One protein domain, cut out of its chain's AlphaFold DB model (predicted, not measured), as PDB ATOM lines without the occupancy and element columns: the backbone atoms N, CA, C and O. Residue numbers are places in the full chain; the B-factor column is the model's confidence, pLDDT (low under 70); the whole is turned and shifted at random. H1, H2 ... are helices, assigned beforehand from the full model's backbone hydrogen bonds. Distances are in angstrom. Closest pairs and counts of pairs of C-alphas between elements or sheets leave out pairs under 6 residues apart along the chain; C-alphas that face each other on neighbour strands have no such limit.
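This is residues 29 to 46 and 187 to 355 of the 423 residues of an uncharacterized protein of Trypanosoma congolense (strain IL3000) (UniProt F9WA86). Helix H1 runs through the core with H3 on one side and H6 on another, both running opposite ways to it; H8 lies side by side with H6, and H5 crosses this group at H3 and H1. At the end away from Glu 355 the body is mostly loops: the long stretch of residues 291 to 329, which holds no named element, winds there, and the short helices H2 and H4 lie at that same end of the longest axis. The printed part has 187 residues with eight named helices, H1 to H8 in chain order, and no named strand; the class is all helix, though only 78 residues are in named elements. It is compact, with a radius of gyration of the C-alphas of 15.3 A and spans of 44 by 32 by 28 A.

Find C-alpha 29 at (-28.024, -30.613, 21.986); from there H1 runs to residue 42, 20.0 A on. Past the cut, look for H2 at residues 202 to 205, H3 at residues 218 to 226, 12.3 A long, and H4 at residues 231 to 234. H5, residues 255 to 269, starts at C-alpha (-47.756, -30.558, 31.168) and covers 21.6 A. H6 spans residues 279 to 290, 16.4 A, and H7 residues 330 to 334. H8, residues 341 to 355, covers 21.5 A and ends at C-alpha (-23.477, -62.212, 33.544).

Begin at H1, which with H3 is a hub, each touching three helices. H1 touches H3 at a shallow tilt of 20 degrees, opposite ways; their closest C-alphas, of Leu 35 and Leu 222, are 6.3 A apart. H1 touches H6 at a shallow tilt of 27 degrees, opposite ways, closest at the C-alphas of Ala 34 and Phe 289, 5.8 A. H6 touches H8 at a shallow tilt of 25 degrees, opposite ways, closest at the C-alphas of Ala 279 and Ala 350, 4.1 A. H5 touches H3 about perpendicular, at 90 degrees, closest at the C-alphas of Thr 223 and Tyr 260, 5.4 A. With residues 264 to 268 alone, H5 touches H1, about perpendicular at 87 degrees; the C-alphas of Cys 36 and Cys 267 are the closest, 5.3 A apart. H2 and H3 only just touch, with 3 pairs of C-alphas within 8 A, the closest those of Arg 202 and Cys 224 at 7.2 A. H4 and H7 touch no helix. Every O i to N i+4 pair is within hydrogen-bond range in H1, H3, H6, H7 and H8, and 10 of 11 in H5; H2 and H4 are too short for such a pair.

The two farthest C-alphas, of Gln 232 and Glu 355, are 47.3 A apart. Residues 47 to 186 are not printed, and C-alphas 46 and 187 stand 18.3 A apart across this cut. The links H2 to H3, H4 to H5 and H6 to H7 are long. Look for pLDDT under 70 at residues 252 to 253, 271 to 273, 299 to 300, 311 to 314 and 336 to 337.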
ATOM      1  N   ARG A  29     -28.025 -29.535  22.989       91.62
ATOM      2  CA  ARG A  29     -28.024 -30.613  21.986       91.62
ATOM      3  C   ARG A  29     -27.146 -31.820  22.339       91.62
ATOM      4  O   ARG A  29     -27.643 -32.939  22.237       91.62
ATOM      5  N   PRO A  30     -25.891 -31.665  22.805       92.12
ATOM      6  CA  PRO A  30     -25.081 -32.822  23.191       92.12
ATOM      7  C   PRO A  30     -25.700 -33.629  24.342       92.12
ATOM      8  O   PRO A  30     -25.709 -34.859  24.304       92.12
ATOM      9  N   ALA A  31     -26.250 -32.940  25.344       94.38
ATOM     10  CA  ALA A  31     -26.920 -33.560  26.484       94.38
ATOM     11  C   ALA A  31     -28.246 -34.223  26.081       94.38
ATOM     12  O   ALA A  31     -28.548 -35.322  26.540       94.38
ATOM     13  N   PHE A  32     -28.997 -33.593  25.177       94.69
ATOM     14  CA  PHE A  32     -30.231 -34.128  24.614       94.69
ATOM     15  C   PHE A  32     -29.965 -35.456  23.910       94.69
ATOM     16  O   PHE A  32     -30.565 -36.463  24.272       94.69
ATOM     17  N   LEU A  33     -28.991 -35.492  22.997       94.00
ATOM     18  CA  LEU A  33     -28.600 -36.718  22.298       94.00
ATOM     19  C   LEU A  33     -28.114 -37.811  23.257       94.00
ATOM     20  O   LEU A  33     -28.441 -38.980  23.068       94.00
ATOM     21  N   ALA A  34     -27.362 -37.449  24.301       95.56
ATOM     22  CA  ALA A  34     -26.917 -38.414  25.302       95.56
ATOM     23  C   ALA A  34     -28.101 -39.084  26.021       95.56
ATOM     24  O   ALA A  34     -28.130 -40.310  26.118       95.56
ATOM     25  N   LEU A  35     -29.095 -38.306  26.464       97.19
ATOM     26  CA  LEU A  35     -30.293 -38.847  27.112       97.19
ATOM     27  C   LEU A  35     -31.205 -39.596  26.128       97.19
ATOM     28  O   LEU A  35     -31.715 -40.658  26.481       97.19
ATOM     29  N   CYS A  36     -31.372 -39.112  24.892       95.75
ATOM     30  CA  CYS A  36     -32.137 -39.821  23.859       95.75
ATOM     31  C   CYS A  36     -31.544 -41.206  23.574       95.75
ATOM     32  O   CYS A  36     -32.288 -42.182  23.541       95.75
ATOM     33  N   ASN A  37     -30.219 -41.315  23.427       95.69
ATOM     34  CA  ASN A  37     -29.558 -42.597  23.172       95.69
ATOM     35  C   ASN A  37     -29.751 -43.583  24.332       95.69
ATOM     36  O   ASN A  37     -29.976 -44.765  24.094       95.69
ATOM     37  N   LEU A  38     -29.698 -43.104  25.581       97.25
ATOM     38  CA  LEU A  38     -29.985 -43.928  26.757       97.25
ATOM     39  C   LEU A  38     -31.444 -44.402  26.763       97.25
ATOM     40  O   LEU A  38     -31.700 -45.582  26.970       97.25
ATOM     41  N   ILE A  39     -32.404 -43.519  26.470       96.38
ATOM     42  CA  ILE A  39     -33.825 -43.889  26.402       96.38
ATOM     43  C   ILE A  39     -34.072 -44.910  25.286       96.38
ATOM     44  O   ILE A  39     -34.695 -45.939  25.534       96.38
ATOM     45  N   GLN A  40     -33.553 -44.674  24.083       94.31
ATOM     46  CA  GLN A  40     -33.703 -45.603  22.960       94.31
ATOM     47  C   GLN A  40     -33.084 -46.968  23.261       94.31
ATOM     48  O   GLN A  40     -33.645 -47.989  22.873       94.31
ATOM     49  N   LEU A  41     -31.952 -47.005  23.971       95.81
ATOM     50  CA  LEU A  41     -31.345 -48.253  24.425       95.81
ATOM     51  C   LEU A  41     -32.282 -49.024  25.361       95.81
ATOM     52  O   LEU A  41     -32.482 -50.216  25.161       95.81
ATOM     53  N   THR A  42     -32.898 -48.345  26.334       95.75
ATOM     54  CA  THR A  42     -33.852 -48.970  27.274       95.75
ATOM     55  C   THR A  42     -35.155 -49.439  26.618       95.75
ATOM     56  O   THR A  42     -35.970 -50.101  27.254       95.75
ATOM     57  N   GLU A  43     -35.401 -49.060  25.365       93.25
ATOM     58  CA  GLU A  43     -36.540 -49.520  24.562       93.25
ATOM     59  C   GLU A  43     -36.191 -50.719  23.675       93.25
ATOM     60  O   GLU A  43     -37.084 -51.289  23.049       93.25
ATOM     61  N   LYS A  44     -34.914 -51.119  23.615       92.38
ATOM     62  CA  LYS A  44     -34.500 -52.314  22.880       92.38
ATOM     63  C   LYS A  44     -34.920 -53.574  23.626       92.38
ATOM     64  O   LYS A  44     -34.806 -53.662  24.845       92.38
ATOM     65  N   GLU A  45     -35.359 -54.558  22.852       90.06
ATOM     66  CA  GLU A  45     -35.615 -55.901  23.353       90.06
ATOM     67  C   GLU A  45     -34.298 -56.575  23.752       90.06
ATOM     68  O   GLU A  45     -33.305 -56.513  23.021       90.06
ATOM     69  N   VAL A  46     -34.311 -57.244  24.906       91.69
ATOM     70  CA  VAL A  46     -33.238 -58.146  25.319       91.69
ATOM     71  C   VAL A  46     -33.551 -59.521  24.738       91.69
ATOM     72  O   VAL A  46     -34.519 -60.184  25.118       91.69
ATOM     73  N   THR A 187     -40.660 -46.405  36.981       93.69
ATOM     74  CA  THR A 187     -41.793 -47.278  37.310       93.69
ATOM     75  C   THR A 187     -41.569 -48.670  36.722       93.69
ATOM     76  O   THR A 187     -40.922 -48.822  35.685       93.69
ATOM     77  N   GLU A 188     -42.131 -49.694  37.365       89.69
ATOM     78  CA  GLU A 188     -42.000 -51.088  36.908       89.69
ATOM     79  C   GLU A 188     -42.772 -51.380  35.614       89.69
ATOM     80  O   GLU A 188     -42.542 -52.394  34.980       89.69
ATOM     81  N   THR A 189     -43.690 -50.509  35.189       89.44
ATOM     82  CA  THR A 189     -44.398 -50.684  33.909       89.44
ATOM     83  C   THR A 189     -43.599 -50.139  32.728       89.44
ATOM     84  O   THR A 189     -43.993 -50.321  31.576       89.44
ATOM     85  N   GLY A 190     -42.530 -49.375  32.992       90.94
ATOM     86  CA  GLY A 190     -41.769 -48.645  31.979       90.94
ATOM     87  C   GLY A 190     -42.568 -47.571  31.236       90.94
ATOM     88  O   GLY A 190     -42.047 -46.992  30.278       90.94
ATOM     89  N   SER A 191     -43.817 -47.325  31.638       93.75
ATOM     90  CA  SER A 191     -44.701 -46.325  31.048       93.75
ATOM     91  C   SER A 191     -44.453 -44.980  31.708       93.75
ATOM     92  O   SER A 191     -44.435 -44.881  32.936       93.75
ATOM     93  N   VAL A 192     -44.282 -43.938  30.894       94.81
ATOM     94  CA  VAL A 192     -44.061 -42.588  31.413       94.81
ATOM     95  C   VAL A 192     -45.388 -41.979  31.844       94.81
ATOM     96  O   VAL A 192     -46.270 -41.724  31.027       94.81
ATOM     97  N   THR A 193     -45.521 -41.751  33.146       92.94
ATOM     98  CA  THR A 193     -46.705 -41.159  33.777       92.94
ATOM     99  C   THR A 193     -46.292 -39.995  34.674       92.94
ATOM    100  O   THR A 193     -45.115 -39.651  34.784       92.94
ATOM    101  N   SER A 194     -47.249 -39.394  35.383       90.44
ATOM    102  CA  SER A 194     -46.965 -38.400  36.421       90.44
ATOM    103  C   SER A 194     -45.967 -38.881  37.478       90.44
ATOM    104  O   SER A 194     -45.271 -38.046  38.055       90.44
ATOM    105  N   GLU A 195     -45.905 -40.193  37.727       91.56
ATOM    106  CA  GLU A 195     -45.013 -40.827  38.700       91.56
ATOM    107  C   GLU A 195     -43.576 -40.935  38.202       91.56
ATOM    108  O   GLU A 195     -42.674 -41.093  39.015       91.56
ATOM    109  N   SER A 196     -43.326 -40.775  36.903       94.31
ATOM    110  CA  SER A 196     -41.968 -40.788  36.351       94.31
ATOM    111  C   SER A 196     -41.137 -39.578  36.762       94.31
ATOM    112  O   SER A 196     -39.914 -39.582  36.631       94.31
ATOM    113  N   PHE A 197     -41.792 -38.555  37.303       92.56
ATOM    114  CA  PHE A 197     -41.198 -37.288  37.697       92.56
ATOM    115  C   PHE A 197     -41.090 -37.193  39.222       92.56
ATOM    116  O   PHE A 197     -41.868 -37.802  39.963       92.56
ATOM    117  N   ASN A 198     -40.094 -36.452  39.712       87.38
ATOM    118  CA  ASN A 198     -39.870 -36.283  41.154       87.38
ATOM    119  C   ASN A 198     -41.031 -35.563  41.848       87.38
ATOM    120  O   ASN A 198     -41.448 -35.936  42.941       87.38
ATOM    121  N   THR A 199     -41.533 -34.504  41.222       86.44
ATOM    122  CA  THR A 199     -42.609 -33.647  41.729       86.44
ATOM    123  C   THR A 199     -43.214 -32.881  40.554       86.44
ATOM    124  O   THR A 199     -42.609 -32.815  39.488       86.44
ATOM    125  N   ALA A 200     -44.405 -32.305  40.728       83.19
ATOM    126  CA  ALA A 200     -45.007 -31.414  39.737       83.19
ATOM    127  C   ALA A 200     -44.241 -30.081  39.589       83.19
ATOM    128  O   ALA A 200     -44.298 -29.448  38.540       83.19
ATOM    129  N   ASN A 201     -43.490 -29.645  40.606       88.00
ATOM    130  CA  ASN A 201     -42.701 -28.421  40.518       88.00
ATOM    131  C   ASN A 201     -41.400 -28.671  39.747       88.00
ATOM    132  O   ASN A 201     -40.492 -29.334  40.255       88.00
ATOM    133  N   ARG A 202     -41.283 -28.067  38.559       90.06
ATOM    134  CA  ARG A 202     -40.097 -28.177  37.702       90.06
ATOM    135  C   ARG A 202     -38.793 -27.843  38.434       90.06
ATOM    136  O   ARG A 202     -37.821 -28.576  38.303       90.06
ATOM    137  N   SER A 203     -38.742 -26.746  39.196       89.44
ATOM    138  CA  SER A 203     -37.501 -26.335  39.869       89.44
ATOM    139  C   SER A 203     -36.995 -27.427  40.804       89.44
ATOM    140  O   SER A 203     -35.820 -27.774  40.741       89.44
ATOM    141  N   THR A 204     -37.870 -28.005  41.625       89.88
ATOM    142  CA  THR A 204     -37.507 -29.119  42.508       89.88
ATOM    143  C   THR A 204     -37.194 -30.386  41.711       89.88
ATOM    144  O   THR A 204     -36.189 -31.038  41.976       89.88
ATOM    145  N   ALA A 205     -37.997 -30.716  40.694       91.25
ATOM    146  CA  ALA A 205     -37.811 -31.925  39.890       91.25
ATOM    147  C   ALA A 205     -36.496 -31.944  39.089       91.25
ATOM    148  O   ALA A 205     -35.947 -33.019  38.841       91.25
ATOM    149  N   CYS A 206     -35.986 -30.763  38.731       93.06
ATOM    150  CA  CYS A 206     -34.740 -30.557  37.993       93.06
ATOM    151  C   CYS A 206     -33.567 -30.118  38.889       93.06
ATOM    152  O   CYS A 206     -32.487 -29.797  38.388       93.06
ATOM    153  N   GLY A 207     -33.752 -30.114  40.215       90.38
ATOM    154  CA  GLY A 207     -32.675 -29.964  41.198       90.38
ATOM    155  C   GLY A 207     -32.408 -28.541  41.668       90.38
ATOM    156  O   GLY A 207     -31.576 -28.348  42.552       90.38
ATOM    157  N   GLY A 208     -33.092 -27.537  41.114       89.31
ATOM    158  CA  GLY A 208     -33.045 -26.149  41.569       89.31
ATOM    159  C   GLY A 208     -31.614 -25.633  41.732       89.31
ATOM    160  O   GLY A 208     -30.824 -25.640  40.786       89.31
ATOM    161  N   LYS A 209     -31.270 -25.193  42.950       87.88
ATOM    162  CA  LYS A 209     -29.911 -24.752  43.336       87.88
ATOM    163  C   LYS A 209     -28.994 -25.890  43.827       87.88
ATOM    164  O   LYS A 209     -27.910 -25.628  44.334       87.88
ATOM    165  N   GLY A 210     -29.417 -27.146  43.702       84.56
ATOM    166  CA  GLY A 210     -28.656 -28.341  44.080       84.56
ATOM    167  C   GLY A 210     -28.990 -28.902  45.463       84.56
ATOM    168  O   GLY A 210     -28.151 -29.586  46.051       84.56
ATOM    169  N   ALA A 211     -30.174 -28.579  45.997       83.75
ATOM    170  CA  ALA A 211     -30.682 -29.062  47.289       83.75
ATOM    171  C   ALA A 211     -31.809 -30.108  47.151       83.75
ATOM    172  O   ALA A 211     -32.222 -30.712  48.146       83.75
ATOM    173  N   ASP A 212     -32.271 -30.352  45.926       84.88
ATOM    174  CA  ASP A 212     -33.357 -31.276  45.604       84.88
ATOM    175  C   ASP A 212     -32.810 -32.500  44.866       84.88
ATOM    176  O   ASP A 212     -31.810 -32.404  44.152       84.88
ATOM    177  N   ALA A 213     -33.418 -33.665  45.098       79.06
ATOM    178  CA  ALA A 213     -32.998 -34.896  44.437       79.06
ATOM    179  C   ALA A 213     -33.449 -34.873  42.969       79.06
ATOM    180  O   ALA A 213     -34.559 -34.439  42.665       79.06
ATOM    181  N   THR A 214     -32.598 -35.357  42.070       89.44
ATOM    182  CA  THR A 214     -32.819 -35.407  40.615       89.44
ATOM    183  C   THR A 214     -32.444 -36.769  40.058       89.44
ATOM    184  O   THR A 214     -31.794 -37.569  40.736       89.44
ATOM    185  N   GLY A 215     -32.873 -37.049  38.825       92.75
ATOM    186  CA  GLY A 215     -32.549 -38.304  38.166       92.75
ATOM    187  C   GLY A 215     -33.397 -39.492  38.587       92.75
ATOM    188  O   GLY A 215     -32.939 -40.631  38.527       92.75
ATOM    189  N   LYS A 216     -34.654 -39.245  38.971       94.00
ATOM    190  CA  LYS A 216     -35.636 -40.314  39.200       94.00
ATOM    191  C   LYS A 216     -35.810 -41.219  37.984       94.00
ATOM    192  O   LYS A 216     -35.943 -42.424  38.138       94.00
ATOM    193  N   SER A 217     -35.829 -40.627  36.794       97.56
ATOM    194  CA  SER A 217     -35.952 -41.333  35.525       97.56
ATOM    195  C   SER A 217     -35.299 -40.524  34.408       97.56
ATOM    196  O   SER A 217     -35.168 -39.299  34.513       97.56
ATOM    197  N   LEU A 218     -34.937 -41.193  33.316       98.31
ATOM    198  CA  LEU A 218     -34.497 -40.527  32.093       98.31
ATOM    199  C   LEU A 218     -35.594 -39.616  31.525       98.31
ATOM    200  O   LEU A 218     -35.282 -38.549  31.003       98.31
ATOM    201  N   ALA A 219     -36.872 -39.987  31.665       97.56
ATOM    202  CA  ALA A 219     -37.993 -39.143  31.257       97.56
ATOM    203  C   ALA A 219     -38.045 -37.812  32.025       97.56
ATOM    204  O   ALA A 219     -38.199 -36.759  31.409       97.56
ATOM    205  N   ASN A 220     -37.852 -37.837  33.351       96.69
ATOM    206  CA  ASN A 220     -37.768 -36.624  34.167       96.69
ATOM    207  C   ASN A 220     -36.656 -35.702  33.665       96.69
ATOM    208  O   ASN A 220     -36.879 -34.515  33.433       96.69
ATOM    209  N   ASP A 221     -35.466 -36.267  33.485       97.50
ATOM    210  CA  ASP A 221     -34.268 -35.500  33.172       97.50
ATOM    211  C   ASP A 221     -34.279 -34.966  31.738       97.50
ATOM    212  O   ASP A 221     -33.911 -33.812  31.518       97.50
ATOM    213  N   LEU A 222     -34.783 -35.745  30.777       97.12
ATOM    214  CA  LEU A 222     -34.982 -35.294  29.400       97.12
ATOM    215  C   LEU A 222     -35.959 -34.112  29.349       97.12
ATOM    216  O   LEU A 222     -35.681 -33.105  28.696       97.12
ATOM    217  N   THR A 223     -37.077 -34.190  30.077       96.00
ATOM    218  CA  THR A 223     -38.033 -33.080  30.140       96.00
ATOM    219  C   THR A 223     -37.408 -31.856  30.807       96.00
ATOM    220  O   THR A 223     -37.511 -30.756  30.270       96.00
ATOM    221  N   CYS A 224     -36.682 -32.024  31.916       94.94
ATOM    222  CA  CYS A 224     -35.931 -30.943  32.563       94.94
ATOM    223  C   CYS A 224     -34.908 -30.265  31.640       94.94
ATOM    224  O   CYS A 224     -34.668 -29.062  31.755       94.94
ATOM    225  N   LEU A 225     -34.303 -31.021  30.728       94.69
ATOM    226  CA  LEU A 225     -33.293 -30.523  29.807       94.69
ATOM    227  C   LEU A 225     -33.887 -29.750  28.619       94.69
ATOM    228  O   LEU A 225     -33.175 -28.955  28.007       94.69
ATOM    229  N   CYS A 226     -35.164 -29.956  28.292       94.38
ATOM    230  CA  CYS A 226     -35.759 -29.422  27.061       94.38
ATOM    231  C   CYS A 226     -37.023 -28.578  27.260       94.38
ATOM    232  O   CYS A 226     -37.478 -27.946  26.309       94.38
ATOM    233  N   SER A 227     -37.594 -28.536  28.466       93.69
ATOM    234  CA  SER A 227     -38.771 -27.722  28.787       93.69
ATOM    235  C   SER A 227     -38.441 -26.546  29.707       93.69
ATOM    236  O   SER A 227     -37.432 -26.528  30.417       93.69
ATOM    237  N   ALA A 228     -39.325 -25.554  29.738       91.62
ATOM    238  CA  ALA A 228     -39.182 -24.349  30.550       91.62
ATOM    239  C   ALA A 228     -40.525 -23.925  31.149       91.62
ATOM    240  O   ALA A 228     -41.578 -24.445  30.787       91.62
ATOM    241  N   THR A 229     -40.503 -22.929  32.033       90.81
ATOM    242  CA  THR A 229     -41.732 -22.325  32.573       90.81
ATOM    243  C   THR A 229     -42.408 -21.375  31.576       90.81
ATOM    244  O   THR A 229     -43.520 -20.915  31.823       90.81
ATOM    245  N   SER A 230     -41.758 -21.099  30.440       89.31
ATOM    246  CA  SER A 230     -42.311 -20.394  29.282       89.31
ATOM    247  C   SER A 230     -41.821 -21.046  27.991       89.31
ATOM    248  O   SER A 230     -40.621 -21.267  27.814       89.31
ATOM    249  N   ILE A 231     -42.750 -21.292  27.065       88.00
ATOM    250  CA  ILE A 231     -42.490 -21.902  25.752       88.00
ATOM    251  C   ILE A 231     -41.374 -21.166  25.002       88.00
ATOM    252  O   ILE A 231     -40.505 -21.810  24.426       88.00
ATOM    253  N   GLN A 232     -41.350 -19.830  25.048       88.50
ATOM    254  CA  GLN A 232     -40.366 -19.023  24.317       88.50
ATOM    255  C   GLN A 232     -38.918 -19.379  24.682       88.50
ATOM    256  O   GLN A 232     -38.046 -19.358  23.821       88.50
ATOM    257  N   TYR A 233     -38.656 -19.730  25.942       87.38
ATOM    258  CA  TYR A 233     -37.305 -20.063  26.398       87.38
ATOM    259  C   TYR A 233     -36.886 -21.493  26.065       87.38
ATOM    260  O   TYR A 233     -35.693 -21.760  25.966       87.38
ATOM    261  N   ALA A 234     -37.851 -22.400  25.905       87.56
ATOM    262  CA  ALA A 234     -37.602 -23.796  25.556       87.56
ATOM    263  C   ALA A 234     -37.447 -24.026  24.045       87.56
ATOM    264  O   ALA A 234     -36.999 -25.093  23.632       87.56
ATOM    265  N   GLN A 235     -37.831 -23.057  23.207       89.81
ATOM    266  CA  GLN A 235     -37.741 -23.189  21.754       89.81
ATOM    267  C   GLN A 235     -36.310 -23.486  21.316       89.81
ATOM    268  O   GLN A 235     -35.378 -22.761  21.658       89.81
ATOM    269  N   ASN A 236     -36.160 -24.555  20.537       88.94
ATOM    270  CA  ASN A 236     -34.892 -25.019  19.989       88.94
ATOM    271  C   ASN A 236     -33.793 -25.322  21.021       88.94
ATOM    272  O   ASN A 236     -32.675 -25.582  20.615       88.94
ATOM    273  N   VAL A 237     -34.036 -25.303  22.341       88.62
ATOM    274  CA  VAL A 237     -32.943 -25.408  23.333       88.62
ATOM    275  C   VAL A 237     -32.187 -26.741  23.234       88.62
ATOM    276  O   VAL A 237     -30.964 -26.778  23.371       88.62
ATOM    277  N   CYS A 238     -32.910 -27.828  22.955       91.19
ATOM    278  CA  CYS A 238     -32.357 -29.174  22.819       91.19
ATOM    279  C   CYS A 238     -32.009 -29.554  21.383       91.19
ATOM    280  O   CYS A 238     -31.037 -30.265  21.164       91.19
ATOM    281  N   THR A 239     -32.792 -29.112  20.407       89.19
ATOM    282  CA  THR A 239     -32.543 -29.388  18.991       89.19
ATOM    283  C   THR A 239     -33.372 -28.446  18.126       89.19
ATOM    284  O   THR A 239     -34.435 -27.982  18.560       89.19
ATOM    285  N   ASP A 240     -32.901 -28.167  16.915       86.31
ATOM    286  CA  ASP A 240     -33.578 -27.277  15.985       86.31
ATOM    287  C   ASP A 240     -34.939 -27.855  15.607       86.31
ATOM    288  O   ASP A 240     -35.090 -29.044  15.331       86.31
ATOM    289  N   GLY A 241     -35.952 -26.994  15.582       82.25
ATOM    290  CA  GLY A 241     -37.306 -27.385  15.212       82.25
ATOM    291  C   GLY A 241     -38.108 -28.026  16.344       82.25
ATOM    292  O   GLY A 241     -39.298 -28.268  16.146       82.25
ATOM    293  N   LEU A 242     -37.531 -28.238  17.536       85.56
ATOM    294  CA  LEU A 242     -38.320 -28.584  18.719       85.56
ATOM    295  C   LEU A 242     -39.160 -27.360  19.134       85.56
ATOM    296  O   LEU A 242     -38.589 -26.344  19.563       85.56
ATOM    297  N   PRO A 243     -40.507 -27.423  19.053       84.56
ATOM    298  CA  PRO A 243     -41.333 -26.362  19.601       84.56
ATOM    299  C   PRO A 243     -41.089 -26.287  21.106       84.56
ATOM    300  O   PRO A 243     -40.929 -27.315  21.767       84.56
ATOM    301  N   GLY A 244     -41.067 -25.077  21.659       85.75
ATOM    302  CA  GLY A 244     -40.845 -24.906  23.088       85.75
ATOM    303  C   GLY A 244     -41.886 -25.669  23.905       85.75
ATOM    304  O   GLY A 244     -43.083 -25.560  23.648       85.75
ATOM    305  N   GLN A 245     -41.416 -26.454  24.871       91.38
ATOM    306  CA  GLN A 245     -42.272 -27.252  25.740       91.38
ATOM    307  C   GLN A 245     -42.455 -26.578  27.095       91.38
ATOM    308  O   GLN A 245     -41.503 -26.035  27.669       91.38
ATOM    309  N   LEU A 246     -43.685 -26.630  27.602       90.62
ATOM    310  CA  LEU A 246     -44.057 -26.026  28.873       90.62
ATOM    311  C   LEU A 246     -44.016 -27.062  29.997       90.62
ATOM    312  O   LEU A 246     -44.619 -28.122  29.894       90.62
ATOM    313  N   TRP A 247     -43.349 -26.710  31.091       91.19
ATOM    314  CA  TRP A 247     -43.544 -27.320  32.402       91.19
ATOM    315  C   TRP A 247     -43.505 -26.201  33.442       91.19
ATOM    316  O   TRP A 247     -42.437 -25.719  33.838       91.19
ATOM    317  N   SER A 248     -44.681 -25.715  33.830       80.94
ATOM    318  CA  SER A 248     -44.807 -24.552  34.703       80.94
ATOM    319  C   SER A 248     -44.514 -24.882  36.174       80.94
ATOM    320  O   SER A 248     -44.494 -26.033  36.609       80.94
ATOM    321  N   THR A 249     -44.286 -23.850  36.993       73.62
ATOM    322  CA  THR A 249     -44.059 -24.007  38.444       73.62
ATOM    323  C   THR A 249     -45.295 -24.482  39.207       73.62
ATOM    324  O   THR A 249     -45.160 -24.971  40.327       73.62
ATOM    325  N   ASN A 250     -46.477 -24.323  38.606       71.25
ATOM    326  CA  ASN A 250     -47.776 -24.720  39.136       71.25
ATOM    327  C   ASN A 250     -48.414 -25.766  38.215       71.25
ATOM    328  O   ASN A 250     -49.599 -25.644  37.911       71.25
ATOM    329  N   ASP A 251     -47.632 -26.744  37.747       72.31
ATOM    330  CA  ASP A 251     -48.132 -27.847  36.925       72.31
ATOM    331  C   ASP A 251     -49.336 -28.508  37.622       72.31
ATOM    332  O   ASP A 251     -49.215 -29.165  38.660       72.31
ATOM    333  N   ARG A 252     -50.525 -28.244  37.075       59.19
ATOM    334  CA  ARG A 252     -51.834 -28.680  37.583       59.19
ATOM    335  C   ARG A 252     -52.437 -29.785  36.712       59.19
ATOM    336  O   ARG A 252     -53.631 -30.050  36.828       59.19
ATOM    337  N   GLY A 253     -51.650 -30.408  35.834       69.12
ATOM    338  CA  GLY A 253     -52.174 -31.337  34.839       69.12
ATOM    339  C   GLY A 253     -51.115 -32.250  34.229       69.12
ATOM    340  O   GLY A 253     -50.320 -32.862  34.942       69.12
ATOM    341  N   SER A 254     -51.171 -32.389  32.906       84.44
ATOM    342  CA  SER A 254     -50.347 -33.295  32.102       84.44
ATOM    343  C   SER A 254     -49.091 -32.641  31.516       84.44
ATOM    344  O   SER A 254     -48.373 -33.320  30.791       84.44
ATOM    345  N   GLU A 255     -48.786 -31.374  31.846       89.88
ATOM    346  CA  GLU A 255     -47.756 -30.558  31.168       89.88
ATOM    347  C   GLU A 255     -46.419 -31.295  31.016       89.88
ATOM    348  O   GLU A 255     -45.867 -31.374  29.922       89.88
ATOM    349  N   ARG A 256     -45.913 -31.903  32.095       89.75
ATOM    350  CA  ARG A 256     -44.641 -32.646  32.078       89.75
ATOM    351  C   ARG A 256     -44.667 -33.927  31.241       89.75
ATOM    352  O   ARG A 256     -43.666 -34.256  30.605       89.75
ATOM    353  N   THR A 257     -45.795 -34.633  31.230       92.94
ATOM    354  CA  THR A 257     -45.971 -35.848  30.425       92.94
ATOM    355  C   THR A 257     -46.127 -35.480  28.950       92.94
ATOM    356  O   THR A 257     -45.463 -36.078  28.110       92.94
ATOM    357  N   ASP A 258     -46.908 -34.445  28.639       93.31
ATOM    358  CA  ASP A 258     -47.098 -33.939  27.276       93.31
ATOM    359  C   ASP A 258     -45.781 -33.403  26.699       93.31
ATOM    360  O   ASP A 258     -45.409 -33.729  25.568       93.31
ATOM    361  N   ALA A 259     -45.026 -32.648  27.508       94.06
ATOM    362  CA  ALA A 259     -43.688 -32.187  27.163       94.06
ATOM    363  C   ALA A 259     -42.762 -33.370  26.862       94.06
ATOM    364  O   ALA A 259     -42.121 -33.381  25.810       94.06
ATOM    365  N   TYR A 260     -42.722 -34.384  27.737       95.69
ATOM    366  CA  TYR A 260     -41.947 -35.600  27.484       95.69
ATOM    367  C   TYR A 260     -42.341 -36.248  26.154       95.69
ATOM    368  O   TYR A 260     -41.464 -36.515  25.339       95.69
ATOM    369  N   THR A 261     -43.635 -36.459  25.896       95.75
ATOM    370  CA  THR A 261     -44.120 -37.077  24.655       95.75
ATOM    371  C   THR A 261     -43.675 -36.292  23.419       95.75
ATOM    372  O   THR A 261     -43.201 -36.887  22.448       95.75
ATOM    373  N   ALA A 262     -43.770 -34.960  23.453       94.25
ATOM    374  CA  ALA A 262     -43.325 -34.107  22.356       94.25
ATOM    375  C   ALA A 262     -41.803 -34.179  22.137       94.25
ATOM    376  O   ALA A 262     -41.356 -34.283  20.995       94.25
ATOM    377  N   ILE A 263     -41.010 -34.169  23.213       95.44
ATOM    378  CA  ILE A 263     -39.541 -34.250  23.149       95.44
ATOM    379  C   ILE A 263     -39.093 -35.639  22.677       95.44
ATOM    380  O   ILE A 263     -38.242 -35.751  21.796       95.44
ATOM    381  N   LYS A 264     -39.695 -36.703  23.219       94.62
ATOM    382  CA  LYS A 264     -39.409 -38.099  22.873       94.62
ATOM    383  C   LYS A 264     -39.641 -38.370  21.392       94.62
ATOM    384  O   LYS A 264     -38.797 -38.990  20.756       94.62
ATOM    385  N   LYS A 265     -40.710 -37.819  20.811       93.56
ATOM    386  CA  LYS A 265     -40.954 -37.911  19.367       93.56
ATOM    387  C   LYS A 265     -39.775 -37.387  18.538       93.56
ATOM    388  O   LYS A 265     -39.489 -37.931  17.476       93.56
ATOM    389  N   VAL A 266     -39.093 -36.342  19.009       92.56
ATOM    390  CA  VAL A 266     -37.903 -35.808  18.335       92.56
ATOM    391  C   VAL A 266     -36.678 -36.685  18.589       92.56
ATOM    392  O   VAL A 266     -35.947 -36.952  17.641       92.56
ATOM    393  N   CYS A 267     -36.491 -37.211  19.809       90.75
ATOM    394  CA  CYS A 267     -35.467 -38.235  20.059       90.75
ATOM    395  C   CYS A 267     -35.591 -39.391  19.055       90.75
ATOM    396  O   CYS A 267     -34.596 -39.782  18.454       90.75
ATOM    397  N   ASP A 268     -36.802 -39.909  18.847       90.38
ATOM    398  CA  ASP A 268     -37.060 -41.061  17.971       90.38
ATOM    399  C   ASP A 268     -36.785 -40.768  16.495       90.38
ATOM    400  O   ASP A 268     -36.386 -41.657  15.749       90.38
ATOM    401  N   ALA A 269     -36.952 -39.514  16.071       87.12
ATOM    402  CA  ALA A 269     -36.598 -39.084  14.722       87.12
ATOM    403  C   ALA A 269     -35.076 -38.954  14.519       87.12
ATOM    404  O   ALA A 269     -34.594 -39.117  13.401       87.12
ATOM    405  N   GLU A 270     -34.319 -38.684  15.585       83.00
ATOM    406  CA  GLU A 270     -32.852 -38.601  15.567       83.00
ATOM    407  C   GLU A 270     -32.175 -39.953  15.894       83.00
ATOM    408  O   GLU A 270     -30.994 -39.994  16.237       83.00
ATOM    409  N   ALA A 271     -32.919 -41.064  15.808       65.19
ATOM    410  CA  ALA A 271     -32.494 -42.368  16.304       65.19
ATOM    411  C   ALA A 271     -31.227 -42.934  15.647       65.19
ATOM    412  O   ALA A 271     -31.019 -42.877  14.432       65.19
ATOM    413  N   VAL A 272     -30.414 -43.586  16.483       67.62
ATOM    414  CA  VAL A 272     -29.295 -44.422  16.042       67.62
ATOM    415  C   VAL A 272     -29.821 -45.845  15.856       67.62
ATOM    416  O   VAL A 272     -30.082 -46.557  16.828       67.62
ATOM    417  N   ASN A 273     -29.985 -46.269  14.601       59.19
ATOM    418  CA  ASN A 273     -30.674 -47.522  14.265       59.19
ATOM    419  C   ASN A 273     -29.985 -48.803  14.787       59.19
ATOM    420  O   ASN A 273     -30.662 -49.811  14.963       59.19
ATOM    421  N   ASP A 274     -28.699 -48.744  15.151       76.19
ATOM    422  CA  ASP A 274     -27.887 -49.931  15.470       76.19
ATOM    423  C   ASP A 274     -27.501 -50.081  16.958       76.19
ATOM    424  O   ASP A 274     -26.578 -50.826  17.297       76.19
ATOM    425  N   LEU A 275     -28.178 -49.382  17.878       86.75
ATOM    426  CA  LEU A 275     -27.932 -49.556  19.316       86.75
ATOM    427  C   LEU A 275     -28.350 -50.959  19.785       86.75
ATOM    428  O   LEU A 275     -29.529 -51.313  19.722       86.75
ATOM    429  N   LYS A 276     -27.384 -51.728  20.304       90.94
ATOM    430  CA  LYS A 276     -27.605 -53.027  20.956       90.94
ATOM    431  C   LYS A 276     -27.456 -52.909  22.478       90.94
ATOM    432  O   LYS A 276     -26.467 -52.303  22.910       90.94
ATOM    433  N   PRO A 277     -28.368 -53.498  23.275       93.44
ATOM    434  CA  PRO A 277     -28.286 -53.501  24.733       93.44
ATOM    435  C   PRO A 277     -27.200 -54.479  25.199       93.44
ATOM    436  O   PRO A 277     -27.481 -55.619  25.530       93.44
ATOM    437  N   THR A 278     -25.946 -54.031  25.184       94.62
ATOM    438  CA  THR A 278     -24.797 -54.762  25.747       94.62
ATOM    439  C   THR A 278     -24.222 -53.972  26.916       94.62
ATOM    440  O   THR A 278     -24.368 -52.741  26.943       94.62
ATOM    441  N   ALA A 279     -23.515 -54.642  27.831       96.50
ATOM    442  CA  ALA A 279     -22.801 -53.983  28.927       96.50
ATOM    443  C   ALA A 279     -21.899 -52.848  28.403       96.50
ATOM    444  O   ALA A 279     -22.026 -51.692  28.807       96.50
ATOM    445  N   HIS A 280     -21.097 -53.136  27.371       96.06
ATOM    446  CA  HIS A 280     -20.216 -52.152  26.739       96.06
ATOM    447  C   HIS A 280     -20.965 -50.935  26.170       96.06
ATOM    448  O   HIS A 280     -20.514 -49.794  26.323       96.06
ATOM    449  N   THR A 281     -22.107 -51.154  25.504       96.19
ATOM    450  CA  THR A 281     -22.927 -50.058  24.967       96.19
ATOM    451  C   THR A 281     -23.442 -49.169  26.095       96.19
ATOM    452  O   THR A 281     -23.320 -47.945  25.995       96.19
ATOM    453  N   ILE A 282     -23.991 -49.767  27.160       98.06
ATOM    454  CA  ILE A 282     -24.511 -49.029  28.315       98.06
ATOM    455  C   ILE A 282     -23.398 -48.185  28.923       98.06
ATOM    456  O   ILE A 282     -23.526 -46.964  28.996       98.06
ATOM    457  N   GLU A 283     -22.272 -48.798  29.276       97.94
ATOM    458  CA  GLU A 283     -21.152 -48.086  29.881       97.94
ATOM    459  C   GLU A 283     -20.638 -46.938  29.007       97.94
ATOM    460  O   GLU A 283     -20.308 -45.862  29.505       97.94
ATOM    461  N   LYS A 284     -20.547 -47.144  27.687       96.88
ATOM    462  CA  LYS A 284     -20.121 -46.098  26.754       96.88
ATOM    463  C   LYS A 284     -21.081 -44.910  26.788       96.88
ATOM    464  O   LYS A 284     -20.626 -43.765  26.783       96.88
ATOM    465  N   LEU A 285     -22.387 -45.167  26.822       96.88
ATOM    466  CA  LEU A 285     -23.402 -44.120  26.895       96.88
ATOM    467  C   LEU A 285     -23.400 -43.420  28.260       96.88
ATOM    468  O   LEU A 285     -23.472 -42.191  28.298       96.88
ATOM    469  N   LEU A 286     -23.218 -44.162  29.356       98.12
ATOM    470  CA  LEU A 286     -23.055 -43.601  30.699       98.12
ATOM    471  C   LEU A 286     -21.799 -42.724  30.797       98.12
ATOM    472  O   LEU A 286     -21.880 -41.605  31.296       98.12
ATOM    473  N   ARG A 287     -20.659 -43.163  30.246       97.81
ATOM    474  CA  ARG A 287     -19.424 -42.359  30.161       97.81
ATOM    475  C   ARG A 287     -19.603 -41.098  29.319       97.81
ATOM    476  O   ARG A 287     -19.067 -40.046  29.658       97.81
ATOM    477  N   ASN A 288     -20.350 -41.185  28.219       96.19
ATOM    478  CA  ASN A 288     -20.679 -40.005  27.424       96.19
ATOM    479  C   ASN A 288     -21.524 -39.014  28.238       96.19
ATOM    480  O   ASN A 288     -21.209 -37.829  28.260       96.19
ATOM    481  N   PHE A 289     -22.546 -39.496  28.951       97.00
ATOM    482  CA  PHE A 289     -23.349 -38.674  29.855       97.00
ATOM    483  C   PHE A 289     -22.494 -38.011  30.948       97.00
ATOM    484  O   PHE A 289     -22.553 -36.792  31.104       97.00
ATOM    485  N   THR A 290     -21.662 -38.768  31.671       96.19
ATOM    486  CA  THR A 290     -20.837 -38.205  32.756       96.19
ATOM    487  C   THR A 290     -19.832 -37.189  32.226       96.19
ATOM    488  O   THR A 290     -19.635 -36.143  32.837       96.19
ATOM    489  N   GLY A 291     -19.269 -37.432  31.040       94.81
ATOM    490  CA  GLY A 291     -18.383 -36.496  30.353       94.81
ATOM    491  C   GLY A 291     -19.056 -35.201  29.883       94.81
ATOM    492  O   GLY A 291     -18.352 -34.312  29.400       94.81
ATOM    493  N   LEU A 292     -20.383 -35.074  29.969       94.06
ATOM    494  CA  LEU A 292     -21.120 -33.841  29.665       94.06
ATOM    495  C   LEU A 292     -21.441 -33.002  30.907       94.06
ATOM    496  O   LEU A 292     -21.796 -31.832  30.755       94.06
ATOM    497  N   LEU A 293     -21.292 -33.554  32.113       92.25
ATOM    498  CA  LEU A 293     -21.532 -32.813  33.349       92.25
ATOM    499  C   LEU A 293     -20.568 -31.620  33.466       92.25
ATOM    500  O   LEU A 293     -19.369 -31.726  33.212       92.25
ATOM    501  N   GLY A 294     -21.122 -30.457  33.804       88.62
ATOM    502  CA  GLY A 294     -20.424 -29.182  33.955       88.62
ATOM    503  C   GLY A 294     -19.951 -28.513  32.669       88.62
ATOM    504  O   GLY A 294     -19.425 -27.401  32.726       88.62
ATOM    505  N   LYS A 295     -20.158 -29.118  31.494       87.44
ATOM    506  CA  LYS A 295     -19.820 -28.467  30.223       87.44
ATOM    507  C   LYS A 295     -20.764 -27.299  29.942       87.44
ATOM    508  O   LYS A 295     -21.978 -27.462  29.973       87.44
ATOM    509  N   GLY A 296     -20.193 -26.134  29.623       75.44
ATOM    510  CA  GLY A 296     -20.952 -24.911  29.320       75.44
ATOM    511  C   GLY A 296     -21.447 -24.144  30.550       75.44
ATOM    512  O   GLY A 296     -22.062 -23.090  30.403       75.44
ATOM    513  N   VAL A 297     -21.142 -24.622  31.760       77.44
ATOM    514  CA  VAL A 297     -21.543 -23.989  33.021       77.44
ATOM    515  C   VAL A 297     -20.396 -23.132  33.556       77.44
ATOM    516  O   VAL A 297     -19.255 -23.589  33.620       77.44
ATOM    517  N   ALA A 298     -20.680 -21.886  33.941       73.19
ATOM    518  CA  ALA A 298     -19.675 -21.012  34.543       73.19
ATOM    519  C   ALA A 298     -19.202 -21.557  35.905       73.19
ATOM    520  O   ALA A 298     -19.969 -22.201  36.625       73.19
ATOM    521  N   GLU A 299     -17.948 -21.272  36.269       66.75
ATOM    522  CA  GLU A 299     -17.312 -21.771  37.496       66.75
ATOM    523  C   GLU A 299     -18.176 -21.542  38.752       66.75
ATOM    524  O   GLU A 299     -18.727 -20.466  38.969       66.75
ATOM    525  N   GLY A 300     -18.307 -22.565  39.603       69.25
ATOM    526  CA  GLY A 300     -19.064 -22.479  40.852       69.25
ATOM    527  C   GLY A 300     -19.359 -23.840  41.485       69.25
ATOM    528  O   GLY A 300     -19.238 -24.881  40.846       69.25
ATOM    529  N   ASN A 301     -19.809 -23.837  42.745       73.50
ATOM    530  CA  ASN A 301     -19.943 -25.045  43.583       73.50
ATOM    531  C   ASN A 301     -20.946 -26.103  43.087       73.50
ATOM    532  O   ASN A 301     -20.969 -27.214  43.615       73.50
ATOM    533  N   ILE A 302     -21.811 -25.764  42.128       77.88
ATOM    534  CA  ILE A 302     -22.750 -26.717  41.516       77.88
ATOM    535  C   ILE A 302     -22.297 -27.176  40.129       77.88
ATOM    536  O   ILE A 302     -22.792 -28.193  39.658       77.88
ATOM    537  N   ALA A 303     -21.389 -26.435  39.481       82.69
ATOM    538  CA  ALA A 303     -21.066 -26.603  38.067       82.69
ATOM    539  C   ALA A 303     -20.679 -28.045  37.701       82.69
ATOM    540  O   ALA A 303     -21.250 -28.554  36.742       82.69
ATOM    541  N   PRO A 304     -19.851 -28.771  38.485       88.19
ATOM    542  CA  PRO A 304     -19.474 -30.149  38.156       88.19
ATOM    543  C   PRO A 304     -20.637 -31.153  38.100       88.19
ATOM    544  O   PRO A 304     -20.456 -32.258  37.604       88.19
ATOM    545  N   TYR A 305     -21.814 -30.798  38.622       90.50
ATOM    546  CA  TYR A 305     -22.965 -31.697  38.764       90.50
ATOM    547  C   TYR A 305     -24.139 -31.330  37.855       90.50
ATOM    548  O   TYR A 305     -25.228 -31.879  38.010       90.50
ATOM    549  N   VAL A 306     -23.967 -30.360  36.960       91.81
ATOM    550  CA  VAL A 306     -25.052 -29.845  36.123       91.81
ATOM    551  C   VAL A 306     -24.954 -30.423  34.715       91.81
ATOM    552  O   VAL A 306     -23.890 -30.387  34.106       91.81
ATOM    553  N   LEU A 307     -26.069 -30.916  34.180       93.69
ATOM    554  CA  LEU A 307     -26.206 -31.281  32.773       93.69
ATOM    555  C   LEU A 307     -26.981 -30.197  32.018       93.69
ATOM    556  O   LEU A 307     -28.134 -29.906  32.352       93.69
ATOM    557  N   GLY A 308     -26.371 -29.670  30.956       90.12
ATOM    558  CA  GLY A 308     -26.967 -28.640  30.106       90.12
ATOM    559  C   GLY A 308     -27.077 -27.272  30.778       90.12
ATOM    560  O   GLY A 308     -26.719 -27.081  31.938       90.12
ATOM    561  N   GLY A 309     -27.609 -26.315  30.024       80.94
ATOM    562  CA  GLY A 309     -27.721 -24.915  30.409       80.94
ATOM    563  C   GLY A 309     -26.383 -24.175  30.333       80.94
ATOM    564  O   GLY A 309     -25.328 -24.702  30.666       80.94
ATOM    565  N   ASN A 310     -26.437 -22.901  29.947       72.62
ATOM    566  CA  ASN A 310     -25.302 -21.977  30.050       72.62
ATOM    567  C   ASN A 310     -25.396 -21.187  31.365       72.62
ATOM    568  O   ASN A 310     -25.466 -19.955  31.368       72.62
ATOM    569  N   ILE A 311     -25.538 -21.901  32.485       66.25
ATOM    570  CA  ILE A 311     -25.820 -21.287  33.787       66.25
ATOM    571  C   ILE A 311     -24.624 -20.431  34.240       66.25
ATOM    572  O   ILE A 311     -23.482 -20.890  34.238       66.25
ATOM    573  N   VAL A 312     -24.893 -19.202  34.697       59.88
ATOM    574  CA  VAL A 312     -23.914 -18.357  35.408       59.88
ATOM    575  C   VAL A 312     -23.695 -18.848  36.844       59.88
ATOM    576  O   VAL A 312     -24.615 -19.388  37.461       59.88
ATOM    577  N   ALA A 313     -22.499 -18.633  37.402       52.97
ATOM    578  CA  ALA A 313     -22.122 -19.064  38.751       52.97
ATOM    579  C   ALA A 313     -23.238 -18.776  39.781       52.97
ATOM    580  O   ALA A 313     -23.678 -17.632  39.893       52.97
ATOM    581  N   SER A 314     -23.691 -19.800  40.525       56.16
ATOM    582  CA  SER A 314     -24.828 -19.815  41.489       56.16
ATOM    583  C   SER A 314     -26.264 -19.929  40.937       56.16
ATOM    584  O   SER A 314     -27.222 -19.925  41.720       56.16
ATOM    585  N   GLY A 315     -26.444 -20.070  39.621       70.25
ATOM    586  CA  GLY A 315     -27.771 -20.198  39.009       70.25
ATOM    587  C   GLY A 315     -28.503 -21.514  39.322       70.25
ATOM    588  O   GLY A 315     -27.939 -22.462  39.858       70.25
ATOM    589  N   SER A 316     -29.801 -21.561  39.023       85.19
ATOM    590  CA  SER A 316     -30.690 -22.691  39.334       85.19
ATOM    591  C   SER A 316     -31.240 -23.362  38.080       85.19
ATOM    592  O   SER A 316     -31.600 -22.657  37.141       85.19
ATOM    593  N   CYS A 317     -31.471 -24.674  38.122       90.19
ATOM    594  CA  CYS A 317     -32.209 -25.413  37.090       90.19
ATOM    595  C   CYS A 317     -33.732 -25.266  37.228       90.19
ATOM    596  O   CYS A 317     -34.471 -26.240  37.332       90.19
ATOM    597  N   ALA A 318     -34.208 -24.019  37.262       88.81
ATOM    598  CA  ALA A 318     -35.618 -23.688  37.470       88.81
ATOM    599  C   ALA A 318     -36.416 -23.507  36.166       88.81
ATOM    600  O   ALA A 318     -37.643 -23.521  36.203       88.81
ATOM    601  N   GLY A 319     -35.742 -23.357  35.019       87.88
ATOM    602  CA  GLY A 319     -36.382 -23.183  33.712       87.88
ATOM    603  C   GLY A 319     -37.047 -21.822  33.483       87.88
ATOM    604  O   GLY A 319     -37.877 -21.717  32.587       87.88
ATOM    605  N   GLY A 320     -36.715 -20.792  34.272       87.00
ATOM    606  CA  GLY A 320     -37.285 -19.445  34.139       87.00
ATOM    607  C   GLY A 320     -36.803 -18.663  32.913       87.00
ATOM    608  O   GLY A 320     -37.426 -17.674  32.541       87.00
ATOM    609  N   TYR A 321     -35.698 -19.094  32.304       86.19
ATOM    610  CA  TYR A 321     -35.109 -18.588  31.062       86.19
ATOM    611  C   TYR A 321     -34.156 -19.646  30.487       86.19
ATOM    612  O   TYR A 321     -33.832 -20.613  31.179       86.19
ATOM    613  N   SER A 322     -33.695 -19.477  29.242       80.81
ATOM    614  CA  SER A 322     -32.938 -20.506  28.501       80.81
ATOM    615  C   SER A 322     -31.699 -21.018  29.246       80.81
ATOM    616  O   SER A 322     -31.459 -22.221  29.296       80.81
ATOM    617  N   ALA A 323     -30.961 -20.133  29.921       82.94
ATOM    618  CA  ALA A 323     -29.791 -20.516  30.712       82.94
ATOM    619  C   ALA A 323     -30.115 -21.375  31.954       82.94
ATOM    620  O   ALA A 323     -29.200 -21.969  32.501       82.94
ATOM    621  N   GLN A 324     -31.377 -21.463  32.399       87.94
ATOM    622  CA  GLN A 324     -31.826 -22.294  33.534       87.94
ATOM    623  C   GLN A 324     -32.454 -23.629  33.114       87.94
ATOM    624  O   GLN A 324     -33.051 -24.322  33.947       87.94
ATOM    625  N   ILE A 325     -32.392 -23.967  31.828       91.38
ATOM    626  CA  ILE A 325     -32.899 -25.230  31.303       91.38
ATOM    627  C   ILE A 325     -31.768 -26.257  31.381       91.38
ATOM    628  O   ILE A 325     -30.867 -26.276  30.546       91.38
ATOM    629  N   CYS A 326     -31.796 -27.065  32.435       93.06
ATOM    630  CA  CYS A 326     -30.735 -27.991  32.820       93.06
ATOM    631  C   CYS A 326     -31.245 -28.984  33.872       93.06
ATOM    632  O   CYS A 326     -32.372 -28.856  34.365       93.06
ATOM    633  N   VAL A 327     -30.385 -29.929  34.257       94.38
ATOM    634  CA  VAL A 327     -30.582 -30.831  35.401       94.38
ATOM    635  C   VAL A 327     -29.429 -30.658  36.384       94.38
ATOM    636  O   VAL A 327     -28.272 -30.650  35.972       94.38
ATOM    637  N   ASN A 328     -29.718 -30.521  37.679       93.31
ATOM    638  CA  ASN A 328     -28.700 -30.386  38.723       93.31
ATOM    639  C   ASN A 328     -28.650 -31.633  39.615       93.31
ATOM    640  O   ASN A 328     -29.560 -31.867  40.409       93.31
ATOM    641  N   TYR A 329     -27.561 -32.395  39.528       93.50
ATOM    642  CA  TYR A 329     -27.338 -33.638  40.271       93.50
ATOM    643  C   TYR A 329     -26.558 -33.462  41.574       93.50
ATOM    644  O   TYR A 329     -26.167 -34.452  42.189       93.50
ATOM    645  N   ARG A 330     -26.316 -32.230  42.042       90.81
ATOM    646  CA  ARG A 330     -25.463 -31.993  43.218       90.81
ATOM    647  C   ARG A 330     -25.901 -32.798  44.441       90.81
ATOM    648  O   ARG A 330     -25.051 -33.369  45.114       90.81
ATOM    649  N   LYS A 331     -27.204 -32.863  44.737       89.56
ATOM    650  CA  LYS A 331     -27.707 -33.663  45.864       89.56
ATOM    651  C   LYS A 331     -27.536 -35.162  45.639       89.56
ATOM    652  O   LYS A 331     -27.250 -35.861  46.599       89.56
ATOM    653  N   SER A 332     -27.673 -35.628  44.400       88.56
ATOM    654  CA  SER A 332     -27.465 -37.030  44.030       88.56
ATOM    655  C   SER A 332     -25.999 -37.463  44.160       88.56
ATOM    656  O   SER A 332     -25.754 -38.635  44.376       88.56
ATOM    657  N   PHE A 333     -25.028 -36.544  44.061       85.12
ATOM    658  CA  PHE A 333     -23.598 -36.857  44.225       85.12
ATOM    659  C   PHE A 333     -23.017 -36.529  45.608       85.12
ATOM    660  O   PHE A 333     -22.086 -37.196  46.045       85.12
ATOM    661  N   LEU A 334     -23.495 -35.469  46.268       83.50
ATOM    662  CA  LEU A 334     -22.922 -34.954  47.524       83.50
ATOM    663  C   LEU A 334     -23.849 -35.078  48.739       83.50
ATOM    664  O   LEU A 334     -23.446 -34.730  49.847       83.50
ATOM    665  N   GLY A 335     -25.111 -35.449  48.535       73.56
ATOM    666  CA  GLY A 335     -26.064 -35.656  49.621       73.56
ATOM    667  C   GLY A 335     -26.016 -37.082  50.166       73.56
ATOM    668  O   GLY A 335     -25.151 -37.872  49.817       73.56
ATOM    669  N   GLU A 336     -27.008 -37.422  50.987       67.81
ATOM    670  CA  GLU A 336     -27.257 -38.807  51.429       67.81
ATOM    671  C   GLU A 336     -27.795 -39.703  50.301       67.81
ATOM    672  O   GLU A 336     -27.880 -40.918  50.452       67.81
ATOM    673  N   ALA A 337     -28.186 -39.111  49.168       63.59
ATOM    674  CA  ALA A 337     -28.556 -39.870  47.988       63.59
ATOM    675  C   ALA A 337     -27.300 -40.543  47.424       63.59
ATOM    676  O   ALA A 337     -26.333 -39.875  47.074       63.59
ATOM    677  N   GLU A 338     -27.326 -41.866  47.323       77.25
ATOM    678  CA  GLU A 338     -26.183 -42.670  46.892       77.25
ATOM    679  C   GLU A 338     -25.924 -42.618  45.368       77.25
ATOM    680  O   GLU A 338     -25.546 -43.627  44.792       77.25
ATOM    681  N   GLY A 339     -26.166 -41.513  44.663       89.38
ATOM    682  CA  GLY A 339     -26.028 -41.425  43.202       89.38
ATOM    683  C   GLY A 339     -27.338 -41.137  42.464       89.38
ATOM    684  O   GLY A 339     -28.380 -40.869  43.065       89.38
ATOM    685  N   ILE A 340     -27.282 -41.172  41.129       95.25
ATOM    686  CA  ILE A 340     -28.426 -40.909  40.244       95.25
ATOM    687  C   ILE A 340     -29.275 -42.192  40.089       95.25
ATOM    688  O   ILE A 340     -28.751 -43.189  39.590       95.25
ATOM    689  N   PRO A 341     -30.573 -42.199  40.457       95.31
ATOM    690  CA  PRO A 341     -31.394 -43.414  40.431       95.31
ATOM    691  C   PRO A 341     -31.454 -44.143  39.083       95.31
ATOM    692  O   PRO A 341     -31.194 -45.344  39.043       95.31
ATOM    693  N   TRP A 342     -31.749 -43.456  37.972       98.00
ATOM    694  CA  TRP A 342     -31.782 -44.123  36.660       98.00
ATOM    695  C   TRP A 342     -30.400 -44.611  36.211       98.00
ATOM    696  O   TRP A 342     -30.308 -45.609  35.503       98.00
ATOM    697  N   PHE A 343     -29.327 -43.936  36.637       97.88
ATOM    698  CA  PHE A 343     -27.951 -44.303  36.299       97.88
ATOM    699  C   PHE A 343     -27.600 -45.647  36.934       97.88
ATOM    700  O   PHE A 343     -27.155 -46.549  36.234       97.88
ATOM    701  N   LYS A 344     -27.929 -45.821  38.220       97.31
ATOM    702  CA  LYS A 344     -27.758 -47.095  38.933       97.31
ATOM    703  C   LYS A 344     -28.511 -48.252  38.293       97.31
ATOM    704  O   LYS A 344     -28.023 -49.373  38.285       97.31
ATOM    705  N   GLN A 345     -29.718 -48.000  37.786       98.38
ATOM    706  CA  GLN A 345     -30.479 -49.039  37.091       98.38
ATOM    707  C   GLN A 345     -29.771 -49.474  35.805       98.38
ATOM    708  O   GLN A 345     -29.754 -50.656  35.485       98.38
ATOM    709  N   LEU A 346     -29.137 -48.543  35.092       98.62
ATOM    710  CA  LEU A 346     -28.337 -48.879  33.920       98.62
ATOM    711  C   LEU A 346     -27.015 -49.566  34.281       98.62
ATOM    712  O   LEU A 346     -26.631 -50.485  33.570       98.62
ATOM    713  N   GLU A 347     -26.361 -49.200  35.386       98.19
ATOM    714  CA  GLU A 347     -25.216 -49.961  35.913       98.19
ATOM    715  C   GLU A 347     -25.621 -51.400  36.250       98.19
ATOM    716  O   GLU A 347     -25.014 -52.335  35.736       98.19
ATOM    717  N   LYS A 348     -26.726 -51.587  36.987       98.19
ATOM    718  CA  LYS A 348     -27.287 -52.917  37.267       98.19
ATOM    719  C   LYS A 348     -27.578 -53.692  35.976       98.19
ATOM    720  O   LYS A 348     -27.297 -54.883  35.890       98.19
ATOM    721  N   ALA A 349     -28.166 -53.042  34.972       98.31
ATOM    722  CA  ALA A 349     -28.450 -53.687  33.695       98.31
ATOM    723  C   ALA A 349     -27.167 -54.098  32.955       98.31
ATOM    724  O   ALA A 349     -27.152 -55.153  32.328       98.31
ATOM    725  N   ALA A 350     -26.100 -53.295  33.030       98.00
ATOM    726  CA  ALA A 350     -24.808 -53.633  32.443       98.00
ATOM    727  C   ALA A 350     -24.173 -54.854  33.127       98.00
ATOM    728  O   ALA A 350     -23.761 -55.770  32.423       98.00
ATOM    729  N   GLU A 351     -24.178 -54.905  34.462       97.88
ATOM    730  CA  GLU A 351     -23.701 -56.064  35.235       97.88
ATOM    731  C   GLU A 351     -24.473 -57.340  34.863       97.88
ATOM    732  O   GLU A 351     -23.885 -58.370  34.544       97.88
ATOM    733  N   LEU A 352     -25.806 -57.261  34.819       97.56
ATOM    734  CA  LEU A 352     -26.648 -58.401  34.453       97.56
ATOM    735  C   LEU A 352     -26.441 -58.865  33.006       97.56
ATOM    736  O   LEU A 352     -26.557 -60.059  32.741       97.56
ATOM    737  N   LEU A 353     -26.159 -57.950  32.075       96.31
ATOM    738  CA  LEU A 353     -25.847 -58.295  30.684       96.31
ATOM    739  C   LEU A 353     -24.488 -58.987  30.556       96.31
ATOM    740  O   LEU A 353     -24.362 -59.902  29.754       96.31
ATOM    741  N   GLU A 354     -23.490 -58.596  31.350       94.62
ATOM    742  CA  GLU A 354     -22.201 -59.296  31.389       94.62
ATOM    743  C   GLU A 354     -22.358 -60.719  31.948       94.62
ATOM    744  O   GLU A 354     -21.840 -61.679  31.380       94.62
ATOM    745  N   GLU A 355     -23.145 -60.884  33.015       93.00
ATOM    746  CA  GLU A 355     -23.477 -62.212  33.544       93.00
ATOM    747  C   GLU A 355     -24.269 -63.062  32.540       93.00
ATOM    748  O   GLU A 355     -24.048 -64.271  32.451       93.00
TER     749      GLU A 355